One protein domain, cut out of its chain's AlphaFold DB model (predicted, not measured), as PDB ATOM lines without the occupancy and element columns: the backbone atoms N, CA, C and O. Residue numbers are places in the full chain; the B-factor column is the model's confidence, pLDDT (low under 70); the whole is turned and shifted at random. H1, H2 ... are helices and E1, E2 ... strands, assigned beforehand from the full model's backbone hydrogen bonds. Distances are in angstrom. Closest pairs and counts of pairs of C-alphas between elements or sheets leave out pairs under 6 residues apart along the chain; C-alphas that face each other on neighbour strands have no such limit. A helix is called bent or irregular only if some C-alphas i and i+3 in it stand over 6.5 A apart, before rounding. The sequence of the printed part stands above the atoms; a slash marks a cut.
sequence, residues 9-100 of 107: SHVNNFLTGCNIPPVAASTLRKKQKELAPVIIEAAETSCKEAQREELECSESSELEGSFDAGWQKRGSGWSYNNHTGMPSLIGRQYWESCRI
ATOM      1  N   SER A   9     -27.265  30.061  53.728       89.25
ATOM      2  CA  SER A   9     -26.828  29.427  54.978       89.25
ATOM      3  C   SER A   9     -25.428  29.875  55.401       89.25
ATOM      4  O   SER A   9     -25.207  30.156  56.573       89.25
ATOM      5  N   HIS A  10     -24.493  30.011  54.453       90.19
ATOM      6  CA  HIS A  10     -23.146  30.515  54.747       90.19
ATOM      7  C   HIS A  10     -23.195  31.965  55.238       90.19
ATOM      8  O   HIS A  10     -22.518  32.309  56.201       90.19
ATOM      9  N   VAL A  11     -24.041  32.795  54.618       89.75
ATOM     10  CA  VAL A  11     -24.244  34.187  55.043       89.75
ATOM     11  C   VAL A  11     -24.822  34.243  56.456       89.75
ATOM     12  O   VAL A  11     -24.309  34.978  57.289       89.75
ATOM     13  N   ASN A  12     -25.837  33.440  56.764       92.19
ATOM     14  CA  ASN A  12     -26.433  33.439  58.100       92.19
ATOM     15  C   ASN A  12     -25.478  32.913  59.179       92.19
ATOM     16  O   ASN A  12     -25.455  33.469  60.275       92.19
ATOM     17  N   ASN A  13     -24.653  31.907  58.876       91.38
ATOM     18  CA  ASN A  13     -23.624  31.426  59.802       91.38
ATOM     19  C   ASN A  13     -22.589  32.517  60.100       91.38
ATOM     20  O   ASN A  13     -22.219  32.719  61.254       91.38
ATOM     21  N   PHE A  14     -22.174  33.264  59.073       91.31
ATOM     22  CA  PHE A  14     -21.288  34.412  59.233       91.31
ATOM     23  C   PHE A  14     -21.924  35.510  60.101       91.31
ATOM     24  O   PHE A  14     -21.316  35.946  61.074       91.31
ATOM     25  N   LEU A  15     -23.172  35.901  59.815       92.12
ATOM     26  CA  LEU A  15     -23.899  36.909  60.601       92.12
ATOM     27  C   LEU A  15     -24.066  36.489  62.065       92.12
ATOM     28  O   LEU A  15     -23.855  37.302  62.962       92.12
ATOM     29  N   THR A  16     -24.358  35.211  62.301       93.38
ATOM     30  CA  THR A  16     -24.464  34.646  63.652       93.38
ATOM     31  C   THR A  16     -23.137  34.766  64.400       93.38
ATOM     32  O   THR A  16     -23.128  35.174  65.556       93.38
ATOM     33  N   GLY A  17     -22.008  34.497  63.731       93.81
ATOM     34  CA  GLY A  17     -20.670  34.701  64.297       93.81
ATOM     35  C   GLY A  17     -20.369  36.159  64.669       93.81
ATOM     36  O   GLY A  17     -19.600  36.414  65.590       93.81
ATOM     37  N   CYS A  18     -21.020  37.118  64.007       94.19
ATOM     38  CA  CYS A  18     -20.941  38.544  64.322       94.19
ATOM     39  C   CYS A  18     -21.990  39.017  65.348       94.19
ATOM     40  O   CYS A  18     -22.114  40.221  65.557       94.19
ATOM     41  N   ASN A  19     -22.753  38.110  65.973       94.81
ATOM     42  CA  ASN A  19     -23.903  38.427  66.833       94.81
ATOM     43  C   ASN A  19     -25.002  39.252  66.132       94.81
ATOM     44  O   ASN A  19     -25.716  40.030  66.766       94.81
ATOM     45  N   ILE A  20     -25.158  39.082  64.816       94.12
ATOM     46  CA  ILE A  20     -26.202  39.720  64.011       94.12
ATOM     47  C   ILE A  20     -27.300  38.682  63.737       94.12
ATOM     48  O   ILE A  20     -26.985  37.553  63.345       94.12
ATOM     49  N   PRO A  21     -28.592  39.022  63.915       92.31
ATOM     50  CA  PRO A  21     -29.674  38.072  63.699       92.31
ATOM     51  C   PRO A  21     -29.708  37.572  62.244       92.31
ATOM     52  O   PRO A  21     -29.503  38.354  61.309       92.31
ATOM     53  N   PRO A  22     -29.993  36.274  62.028       89.00
ATOM     54  CA  PRO A  22     -30.037  35.694  60.696       89.00
ATOM     55  C   PRO A  22     -31.203  36.264  59.886       89.00
ATOM     56  O   PRO A  22     -32.282  36.552  60.403       89.00
ATOM     57  N   VAL A  23     -30.996  36.378  58.577       92.19
ATOM     58  CA  VAL A  23     -31.988  36.922  57.650       92.19
ATOM     59  C   VAL A  23     -32.661  35.780  56.893       92.19
ATOM     60  O   VAL A  23     -32.029  34.784  56.529       92.19
ATOM     61  N   ALA A  24     -33.960  35.914  56.617       93.31
ATOM     62  CA  ALA A  24     -34.682  34.944  55.803       93.31
ATOM     63  C   ALA A  24     -34.045  34.804  54.408       93.31
ATOM     64  O   ALA A  24     -33.737  35.792  53.732       93.31
ATOM     65  N   ALA A  25     -33.896  33.563  53.939       91.12
ATOM     66  CA  ALA A  25     -33.263  33.277  52.652       91.12
ATOM     67  C   ALA A  25     -33.995  33.934  51.464       91.12
ATOM     68  O   ALA A  25     -33.355  34.321  50.486       91.12
ATOM     69  N   SER A  26     -35.320  34.088  51.545       93.00
ATOM     70  CA  SER A  26     -36.132  34.791  50.542       93.00
ATOM     71  C   SER A  26     -35.749  36.268  50.430       93.00
ATOM     72  O   SER A  26     -35.548  36.771  49.324       93.00
ATOM     73  N   THR A  27     -35.567  36.944  51.565       92.25
ATOM     74  CA  THR A  27     -35.126  38.341  51.632       92.25
ATOM     75  C   THR A  27     -33.719  38.503  51.064       92.25
ATOM     76  O   THR A  27     -33.497  39.384  50.235       92.25
ATOM     77  N   LEU A  28     -32.790  37.609  51.426       90.00
ATOM     78  CA  LEU A  28     -31.427  37.612  50.888       90.00
ATOM     79  C   LEU A  28     -31.414  37.436  49.363       90.00
ATOM     80  O   LEU A  28     -30.725  38.178  48.666       90.00
ATOM     81  N   ARG A  29     -32.205  36.501  48.821       89.62
ATOM     82  CA  ARG A  29     -32.320  36.283  47.368       89.62
ATOM     83  C   ARG A  29     -32.937  37.481  46.649       89.62
ATOM     84  O   ARG A  29     -32.462  37.852  45.578       89.62
ATOM     85  N   LYS A  30     -33.968  38.104  47.233       92.19
ATOM     86  CA  LYS A  30     -34.591  39.316  46.681       92.19
ATOM     87  C   LYS A  30     -33.572  40.451  46.584       92.19
ATOM     88  O   LYS A  30     -33.425  41.033  45.515       92.19
ATOM     89  N   LYS A  31     -32.821  40.701  47.662       89.81
ATOM     90  CA  LYS A  31     -31.760  41.716  47.685       89.81
ATOM     91  C   LYS A  31     -30.605  41.387  46.751       89.81
ATOM     92  O   LYS A  31     -30.098  42.279  46.084       89.81
ATOM     93  N   GLN A  32     -30.250  40.112  46.611       87.44
ATOM     94  CA  GLN A  32     -29.284  39.693  45.600       87.44
ATOM     95  C   GLN A  32     -29.742  40.045  44.184       87.44
ATOM     96  O   GLN A  32     -28.952  40.570  43.410       87.44
ATOM     97  N   LYS A  33     -31.002  39.769  43.840       89.06
ATOM     98  CA  LYS A  33     -31.532  40.074  42.506       89.06
ATOM     99  C   LYS A  33     -31.583  41.580  42.233       89.06
ATOM    100  O   LYS A  33     -31.325  41.993  41.113       89.06
ATOM    101  N   GLU A  34     -31.899  42.372  43.253       91.12
ATOM    102  CA  GLU A  34     -31.920  43.839  43.192       91.12
ATOM    103  C   GLU A  34     -30.518  44.431  42.966       91.12
ATOM    104  O   GLU A  34     -30.369  45.351  42.173       91.12
ATOM    105  N   LEU A  35     -29.486  43.873  43.613       88.31
ATOM    106  CA  LEU A  35     -28.102  44.362  43.530       88.31
ATOM    107  C   LEU A  35     -27.303  43.805  42.344       88.31
ATOM    108  O   LEU A  35     -26.303  44.397  41.951       88.31
ATOM    109  N   ALA A  36     -27.721  42.669  41.781       86.38
ATOM    110  CA  ALA A  36     -27.053  42.033  40.649       86.38
ATOM    111  C   ALA A  36     -26.748  42.980  39.467       86.38
ATOM    112  O   ALA A  36     -25.597  42.975  39.037       86.38
ATOM    113  N   PRO A  37     -27.694  43.796  38.948       88.75
ATOM    114  CA  PRO A  37     -27.414  44.657  37.795       88.75
ATOM    115  C   PRO A  37     -26.324  45.695  38.080       88.75
ATOM    116  O   PRO A  37     -25.442  45.873  37.253       88.75
ATOM    117  N   VAL A  38     -26.327  46.300  39.270       90.69
ATOM    118  CA  VAL A  38     -25.339  47.322  39.662       90.69
ATOM    119  C   VAL A  38     -23.927  46.735  39.717       90.69
ATOM    120  O   VAL A  38     -22.963  47.365  39.295       90.69
ATOM    121  N   ILE A  39     -23.790  45.504  40.217       86.00
ATOM    122  CA  ILE A  39     -22.491  44.819  40.283       86.00
ATOM    123  C   ILE A  39     -21.990  44.465  38.880       86.00
ATOM    124  O   ILE A  39     -20.796  44.577  38.620       86.00
ATOM    125  N   ILE A  40     -22.888  44.026  37.992       85.62
ATOM    126  CA  ILE A  40     -22.541  43.710  36.602       85.62
ATOM    127  C   ILE A  40     -22.088  44.979  35.878       85.62
ATOM    128  O   ILE A  40     -21.027  44.973  35.267       85.62
ATOM    129  N   GLU A  41     -22.828  46.078  36.018       88.69
ATOM    130  CA  GLU A  41     -22.476  47.374  35.431       88.69
ATOM    131  C   GLU A  41     -21.111  47.877  35.924       88.69
ATOM    132  O   GLU A  41     -20.279  48.303  35.121       88.69
ATOM    133  N   ALA A  42     -20.834  47.768  37.228       87.69
ATOM    134  CA  ALA A  42     -19.537  48.134  37.792       87.69
ATOM    135  C   ALA A  42     -18.393  47.260  37.242       87.69
ATOM    136  O   ALA A  42     -17.328  47.777  36.913       87.69
ATOM    137  N   ALA A  43     -18.618  45.949  37.102       83.56
ATOM    138  CA  ALA A  43     -17.630  45.034  36.535       83.56
ATOM    139  C   ALA A  43     -17.364  45.319  35.047       83.56
ATOM    140  O   ALA A  43     -16.209  45.333  34.624       83.56
ATOM    141  N   GLU A  44     -18.409  45.585  34.259       86.62
ATOM    142  CA  GLU A  44     -18.275  45.963  32.848       86.62
ATOM    143  C   GLU A  44     -17.548  47.298  32.680       86.62
ATOM    144  O   GLU A  44     -16.714  47.431  31.786       86.62
ATOM    145  N   THR A  45     -17.855  48.281  33.528       87.19
ATOM    146  CA  THR A  45     -17.207  49.598  33.499       87.19
ATOM    147  C   THR A  45     -15.722  49.469  33.812       87.19
ATOM    148  O   THR A  45     -14.907  49.926  33.020       87.19
ATOM    149  N   SER A  46     -15.375  48.740  34.876       85.56
ATOM    150  CA  SER A  46     -13.981  48.457  35.233       85.56
ATOM    151  C   SER A  46     -13.227  47.750  34.097       85.56
ATOM    152  O   SER A  46     -12.129  48.167  33.751       85.56
ATOM    153  N   CYS A  47     -13.829  46.751  33.436       82.62
ATOM    154  CA  CYS A  47     -13.185  46.086  32.294       82.62
ATOM    155  C   CYS A  47     -12.977  47.033  31.098       82.62
ATOM    156  O   CYS A  47     -11.967  46.937  30.407       82.62
ATOM    157  N   LYS A  48     -13.924  47.940  30.826       84.94
ATOM    158  CA  LYS A  48     -13.805  48.927  29.737       84.94
ATOM    159  C   LYS A  48     -12.739  49.980  30.032       84.94
ATOM    160  O   LYS A  48     -12.029  50.385  29.117       84.94
ATOM    161  N   GLU A  49     -12.637  50.423  31.282       85.25
ATOM    162  CA  GLU A  49     -11.598  51.358  31.721       85.25
ATOM    163  C   GLU A  49     -10.211  50.732  31.572       85.25
ATOM    164  O   GLU A  49      -9.367  51.321  30.900       85.25
ATOM    165  N   ALA A  50     -10.030  49.496  32.048       81.44
ATOM    166  CA  ALA A  50      -8.788  48.738  31.880       81.44
ATOM    167  C   ALA A  50      -8.402  48.569  30.399       81.44
ATOM    168  O   ALA A  50      -7.263  48.807  30.008       81.44
ATOM    169  N   GLN A  51      -9.367  48.222  29.537       78.00
ATOM    170  CA  GLN A  51      -9.132  48.114  28.091       78.00
ATOM    171  C   GLN A  51      -8.701  49.442  27.459       78.00
ATOM    172  O   GLN A  51      -7.866  49.449  26.557       78.00
ATOM    173  N   ARG A  52      -9.275  50.566  27.904       81.88
ATOM    174  CA  ARG A  52      -8.888  51.890  27.411       81.88
ATOM    175  C   ARG A  52      -7.467  52.242  27.844       81.88
ATOM    176  O   ARG A  52      -6.703  52.722  27.015       81.88
ATOM    177  N   GLU A  53      -7.115  51.989  29.101       81.31
ATOM    178  CA  GLU A  53      -5.770  52.253  29.626       81.31
ATOM    179  C   GLU A  53      -4.697  51.424  28.902       81.31
ATOM    180  O   GLU A  53      -3.641  51.953  28.556       81.31
ATOM    181  N   GLU A  54      -4.993  50.162  28.577       74.62
ATOM    182  CA  GLU A  54      -4.123  49.322  27.739       74.62
ATOM    183  C   GLU A  54      -3.910  49.905  26.338       74.62
ATOM    184  O   GLU A  54      -2.786  49.930  25.838       74.62
ATOM    185  N   LEU A  55      -4.973  50.404  25.698       76.62
ATOM    186  CA  LEU A  55      -4.875  51.015  24.369       76.62
ATOM    187  C   LEU A  55      -4.086  52.326  24.384       76.62
ATOM    188  O   LEU A  55      -3.366  52.606  23.432       76.62
ATOM    189  N   GLU A  56      -4.211  53.127  25.442       79.56
ATOM    190  CA  GLU A  56      -3.442  54.368  25.593       79.56
ATOM    191  C   GLU A  56      -1.943  54.108  25.798       79.56
ATOM    192  O   GLU A  56      -1.117  54.951  25.448       79.56
ATOM    193  N   CYS A  57      -1.581  52.949  26.355       71.19
ATOM    194  CA  CYS A  57      -0.197  52.576  26.637       71.19
ATOM    195  C   CYS A  57       0.443  51.726  25.512       71.19
ATOM    196  O   CYS A  57       1.674  51.630  25.418       71.19
ATOM    197  N   SER A  58      -0.379  51.169  24.615       67.62
ATOM    198  CA  SER A  58       0.051  50.384  23.456       67.62
ATOM    199  C   SER A  58       0.524  51.273  22.300       67.62
ATOM    200  O   SER A  58      -0.128  52.241  21.922       67.62
ATOM    201  N   GLU A  59       1.650  50.917  21.671       67.81
ATOM    202  CA  GLU A  59       2.120  51.617  20.459       67.81
ATOM    203  C   GLU A  59       1.329  51.227  19.195       67.81
ATOM    204  O   GLU A  59       1.367  51.930  18.183       67.81
ATOM    205  N   SER A  60       0.586  50.118  19.250       63.44
ATOM    206  CA  SER A  60      -0.374  49.691  18.231       63.44
ATOM    207  C   SER A  60      -1.796  50.114  18.594       63.44
ATOM    208  O   SER A  60      -2.198  50.032  19.747       63.44
ATOM    209  N   SER A  61      -2.616  50.451  17.594       64.69
ATOM    210  CA  SER A  61      -4.061  50.701  17.771       64.69
ATOM    211  C   SER A  61      -4.888  49.436  18.074       64.69
ATOM    212  O   SER A  61      -6.117  49.479  18.037       64.69
ATOM    213  N   GLU A  62      -4.224  48.310  18.331       66.88
ATOM    214  CA  GLU A  62      -4.813  47.010  18.639       66.88
ATOM    215  C   GLU A  62      -4.451  46.612  20.073       66.88
ATOM    216  O   GLU A  62      -3.354  46.907  20.547       66.88
ATOM    217  N   LEU A  63      -5.386  45.945  20.754       65.38
ATOM    218  CA  LEU A  63      -5.242  45.518  22.143       65.38
ATOM    219  C   LEU A  63      -4.376  44.250  22.199       65.38
ATOM    220  O   LEU A  63      -4.810  43.179  21.772       65.38
ATOM    221  N   GLU A  64      -3.149  44.373  22.701       67.69
ATOM    222  CA  GLU A  64      -2.217  43.252  22.834       67.69
ATOM    223  C   GLU A  64      -2.264  42.695  24.261       67.69
ATOM    224  O   GLU A  64      -2.074  43.411  25.242       67.69
ATOM    225  N   GLY A  65      -2.511  41.393  24.395       73.19
ATOM    226  CA  GLY A  65      -2.619  40.750  25.697       73.19
ATOM    227  C   GLY A  65      -2.300  39.266  25.635       73.19
ATOM    228  O   GLY A  65      -2.356  38.627  24.583       73.19
ATOM    229  N   SER A  66      -1.966  38.707  26.789       72.62
ATOM    230  CA  SER A  66      -1.852  37.262  26.951       72.62
ATOM    231  C   SER A  66      -3.241  36.658  27.150       72.62
ATOM    232  O   SER A  66      -4.042  37.148  27.945       72.62
ATOM    233  N   PHE A  67      -3.544  35.607  26.392       74.25
ATOM    234  CA  PHE A  67      -4.825  34.911  26.439       74.25
ATOM    235  C   PHE A  67      -4.629  33.523  27.044       74.25
ATOM    236  O   PHE A  67      -3.866  32.718  26.511       74.25
ATOM    237  N   ASP A  68      -5.336  33.245  28.135       73.62
ATOM    238  CA  ASP A  68      -5.420  31.915  28.733       73.62
ATOM    239  C   ASP A  68      -6.880  31.466  28.762       73.62
ATOM    240  O   ASP A  68      -7.769  32.228  29.147       73.62
ATOM    241  N   ALA A  69      -7.150  30.237  28.334       70.69
ATOM    242  CA  ALA A  69      -8.503  29.704  28.303       70.69
ATOM    243  C   ALA A  69      -8.536  28.232  28.699       70.69
ATOM    244  O   ALA A  69      -7.912  27.372  28.077       70.69
ATOM    245  N   GLY A  70      -9.346  27.935  29.716       65.06
ATOM    246  CA  GLY A  70      -9.606  26.579  30.179       65.06
ATOM    247  C   GLY A  70     -10.985  26.083  29.752       65.06
ATOM    248  O   GLY A  70     -11.988  26.785  29.901       65.06
ATOM    249  N   TRP A  71     -11.064  24.838  29.276       67.88
ATOM    250  CA  TRP A  71     -12.336  24.170  28.992       67.88
ATOM    251  C   TRP A  71     -12.689  23.192  30.112       67.88
ATOM    252  O   TRP A  71     -12.045  22.153  30.277       67.88
ATOM    253  N   GLN A  72     -13.725  23.494  30.899       60.59
ATOM    254  CA  GLN A  72     -14.126  22.607  31.987       60.59
ATOM    255  C   GLN A  72     -14.912  21.408  31.439       60.59
ATOM    256  O   GLN A  72     -16.043  21.548  30.966       60.59
ATOM    257  N   LYS A  73     -14.348  20.200  31.544       58.28
ATOM    258  CA  LYS A  73     -15.072  18.948  31.267       58.28
ATOM    259  C   LYS A  73     -15.955  18.587  32.469       58.28
ATOM    260  O   LYS A  73     -15.477  18.570  33.602       58.28
ATOM    261  N   ARG A  74     -17.247  18.297  32.255       55.97
ATOM    262  CA  ARG A  74     -18.136  17.808  33.330       55.97
ATOM    263  C   ARG A  74     -17.853  16.325  33.588       55.97
ATOM    264  O   ARG A  74     -17.963  15.507  32.683       55.97
ATOM    265  N   GLY A  75     -17.518  15.970  34.826       54.34
ATOM    266  CA  GLY A  75     -17.263  14.587  35.242       54.34
ATOM    267  C   GLY A  75     -18.538  13.788  35.537       54.34
ATOM    268  O   GLY A  75     -18.717  13.351  36.665       54.34
ATOM    269  N   SER A  76     -19.442  13.617  34.565       57.03
ATOM    270  CA  SER A  76     -20.680  12.826  34.736       57.03
ATOM    271  C   SER A  76     -20.639  11.434  34.090       57.03
ATOM    272  O   SER A  76     -21.683  10.813  33.927       57.03
ATOM    273  N   GLY A  77     -19.468  10.939  33.673       58.12
ATOM    274  CA  GLY A  77     -19.311   9.630  33.006       58.12
ATOM    275  C   GLY A  77     -19.867   9.563  31.573       58.12
ATOM    276  O   GLY A  77     -19.458   8.713  30.794       58.12
ATOM    277  N   TRP A  78     -20.728  10.508  31.201       53.59
ATOM    278  CA  TRP A  78     -21.208  10.764  29.849       53.59
ATOM    279  C   TRP A  78     -20.564  12.074  29.389       53.59
ATOM    280  O   TRP A  78     -20.921  13.148  29.877       53.59
ATOM    281  N   SER A  79     -19.541  11.974  28.536       47.53
ATOM    282  CA  SER A  79     -18.772  13.124  28.040       47.53
ATOM    283  C   SER A  79     -19.604  13.951  27.066       47.53
ATOM    284  O   SER A  79     -19.599  13.703  25.863       47.53
ATOM    285  N   TYR A  80     -20.283  14.970  27.582       53.19
ATOM    286  CA  TYR A  80     -20.755  16.087  26.775       53.19
ATOM    287  C   TYR A  80     -19.733  17.224  26.895       53.19
ATOM    288  O   TYR A  80     -19.379  17.634  28.004       53.19
ATOM    289  N   ASN A  81     -19.224  17.717  25.763       51.19
ATOM    290  CA  ASN A  81     -18.407  18.930  25.750       51.19
ATOM    291  C   ASN A  81     -19.296  20.098  26.200       51.19
ATOM    292  O   ASN A  81     -20.311  20.382  25.569       51.19
ATOM    293  N   ASN A  82     -18.947  20.758  27.306       48.75
ATOM    294  CA  ASN A  82     -19.664  21.954  27.744       48.75
ATOM    295  C   ASN A  82     -19.381  23.086  26.745       48.75
ATOM    296  O   ASN A  82     -18.226  23.321  26.425       48.75
ATOM    297  N   HIS A  83     -20.389  23.822  26.277       54.25
ATOM    298  CA  HIS A  83     -20.219  24.983  25.380       54.25
ATOM    299  C   HIS A  83     -19.754  26.256  26.113       54.25
ATOM    300  O   HIS A  83     -20.114  27.370  25.741       54.25
ATOM    301  N   THR A  84     -19.023  26.102  27.214       54.91
ATOM    302  CA  THR A  84     -18.634  27.211  28.088       54.91
ATOM    303  C   THR A  84     -17.183  27.005  28.492       54.91
ATOM    304  O   THR A  84     -16.890  26.274  29.439       54.91
ATOM    305  N   GLY A  85     -16.273  27.592  27.718       58.03
ATOM    306  CA  GLY A  85     -14.903  27.817  28.164       58.03
ATOM    307  C   GLY A  85     -14.867  28.988  29.144       58.03
ATOM    308  O   GLY A  85     -15.751  29.843  29.112       58.03
ATOM    309  N   MET A  86     -13.852  29.032  30.006       64.88
ATOM    310  CA  MET A  86     -13.516  30.233  30.776       64.88
ATOM    311  C   MET A  86     -12.212  30.829  30.237       64.88
ATOM    312  O   MET A  86     -11.137  30.380  30.640       64.88
ATOM    313  N   PRO A  87     -12.300  31.790  29.305       68.81
ATOM    314  CA  PRO A  87     -11.177  32.617  28.897       68.81
ATOM    315  C   PRO A  87     -10.923  33.794  29.842       68.81
ATOM    316  O   PRO A  87     -11.840  34.472  30.314       68.81
ATOM    317  N   SER A  88      -9.647  34.080  30.043       68.44
ATOM    318  CA  SER A  88      -9.132  35.316  30.616       68.44
ATOM    319  C   SER A  88      -8.116  35.925  29.663       68.44
ATOM    320  O   SER A  88      -7.242  35.227  29.151       68.44
ATOM    321  N   LEU A  89      -8.218  37.231  29.456       71.50
ATOM    322  CA  LEU A  89      -7.211  38.017  28.762       71.50
ATOM    323  C   LEU A  89      -6.558  38.960  29.770       71.50
ATOM    324  O   LEU A  89      -7.255  39.612  30.547       71.50
ATOM    325  N   ILE A  90      -5.232  38.981  29.789       73.81
ATOM    326  CA  ILE A  90      -4.430  39.836  30.664       73.81
ATOM    327  C   ILE A  90      -3.637  40.786  29.775       73.81
ATOM    328  O   ILE A  90      -2.939  40.329  28.862       73.81
ATOM    329  N   GLY A  91      -3.770  42.084  30.040       65.44
ATOM    330  CA  GLY A  91      -3.072  43.142  29.320       65.44
ATOM    331  C   GLY A  91      -1.549  43.052  29.446       65.44
ATOM    332  O   GLY A  91      -1.006  42.395  30.341       65.44
ATOM    333  N   ARG A  92      -0.836  43.639  28.481       65.88
ATOM    334  CA  ARG A  92       0.631  43.548  28.412       65.88
ATOM    335  C   ARG A  92       1.301  44.489  29.409       65.88
ATOM    336  O   ARG A  92       2.374  44.161  29.918       65.88
ATOM    337  N   GLN A  93       0.701  45.654  29.652       61.59
ATOM    338  CA  GLN A  93       1.282  46.719  30.472       61.59
ATOM    339  C   GLN A  93       0.569  46.864  31.818       61.59
ATOM    340  O   GLN A  93       1.236  46.946  32.851       61.59
ATOM    341  N   TYR A  94      -0.760  46.813  31.833       57.59
ATOM    342  CA  TYR A  94      -1.574  46.612  33.022       57.59
ATOM    343  C   TYR A  94      -1.881  45.122  33.201       57.59
ATOM    344  O   TYR A  94      -2.456  44.421  32.375       57.59
ATOM    345  N   TRP A  95      -1.513  44.614  34.369       56.72
ATOM    346  CA  TRP A  95      -1.717  43.226  34.782       56.72
ATOM    347  C   TRP A  95      -3.185  42.914  35.133       56.72
ATOM    348  O   TRP A  95      -3.468  41.921  35.809       56.72
ATOM    349  N   GLU A  96      -4.136  43.743  34.696       60.03
ATOM    350  CA  GLU A  96      -5.553  43.534  34.960       60.03
ATOM    351  C   GLU A  96      -6.139  42.467  34.029       60.03
ATOM    352  O   GLU A  96      -5.907  42.433  32.819       60.03
ATOM    353  N   SER A  97      -6.899  41.547  34.625       57.31
ATOM    354  CA  SER A  97      -7.506  40.427  33.914       57.31
ATOM    355  C   SER A  97      -8.943  40.757  33.529       57.31
ATOM    356  O   SER A  97      -9.820  40.867  34.387       57.31
ATOM    357  N   CYS A  98      -9.205  40.844  32.228       56.19
ATOM    358  CA  CYS A  98     -10.556  40.873  31.686       56.19
ATOM    359  C   CYS A  98     -11.039  39.436  31.463       56.19
ATOM    360  O   CYS A  98     -10.441  38.664  30.707       56.19
ATOM    361  N   ARG A  99     -12.156  39.061  32.094       53.69
ATOM    362  CA  ARG A  99     -12.863  37.830  31.723       53.69
ATOM    363  C   ARG A  99     -13.596  38.058  30.413       53.69
ATOM    364  O   ARG A  99     -14.382  38.994  30.297       53.69
ATOM    365  N   ILE A 100     -13.358  37.179  29.452       54.94
ATOM    366  CA  ILE A 100     -14.042  37.193  28.163       54.94
ATOM    367  C   ILE A 100     -14.957  35.976  28.156       54.94
ATOM    368  O   ILE A 100     -14.510  34.883  28.468       54.94
TER     369      ILE A 100
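What this domain is: This is residues 9 to 100 of the 107 residues of an uncharacterized protein of Mytilus galloprovincialis (UniProt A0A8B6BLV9). A long bent helix, H2, has H1 across its start and, under its later part, a small sheet whose hairpin E1 and E2 reaches away. The printed part has 92 residues, of mixed class: two named helices, then a meander, E1, E2, E3, neighbours antiparallel. It is extended, radius of gyration of the C-alphas 19.7 A, spanning 55 by 41 by 23 A.

Where its parts are: H1, residues 9 to 17, starts at (-26.828, 29.427, 54.978). H2, 25 to 57, one helix by its hydrogen bonds, is bent into H2a, 25 to 34, and H2b, 37 to 57; C-alphas 34 and 37 are 7.1 A apart. E1 is 65 to 71, E2 85 to 91, and E3 97 to 99, ending at (-12.863, 37.830, 31.723).

How they stand to each other: H1 is near H2a, closest C-alphas 9 and 25, 7.9 A. H2b is on one face of the sheet, two layers, its C-alpha 47 5.9 A from C-alpha 98. N 68 to O 88, between E1 and E2, and N 89 to O 98, between E2 and E3, are each 2.9 A, and in H1, H2a and H2b every O i to N i+4 pair is within hydrogen-bond range.

The domain as a whole: Nothing is cut, link E1 to E2 is long, and pLDDT is under 70 in 36 residues, among them 70 to 88.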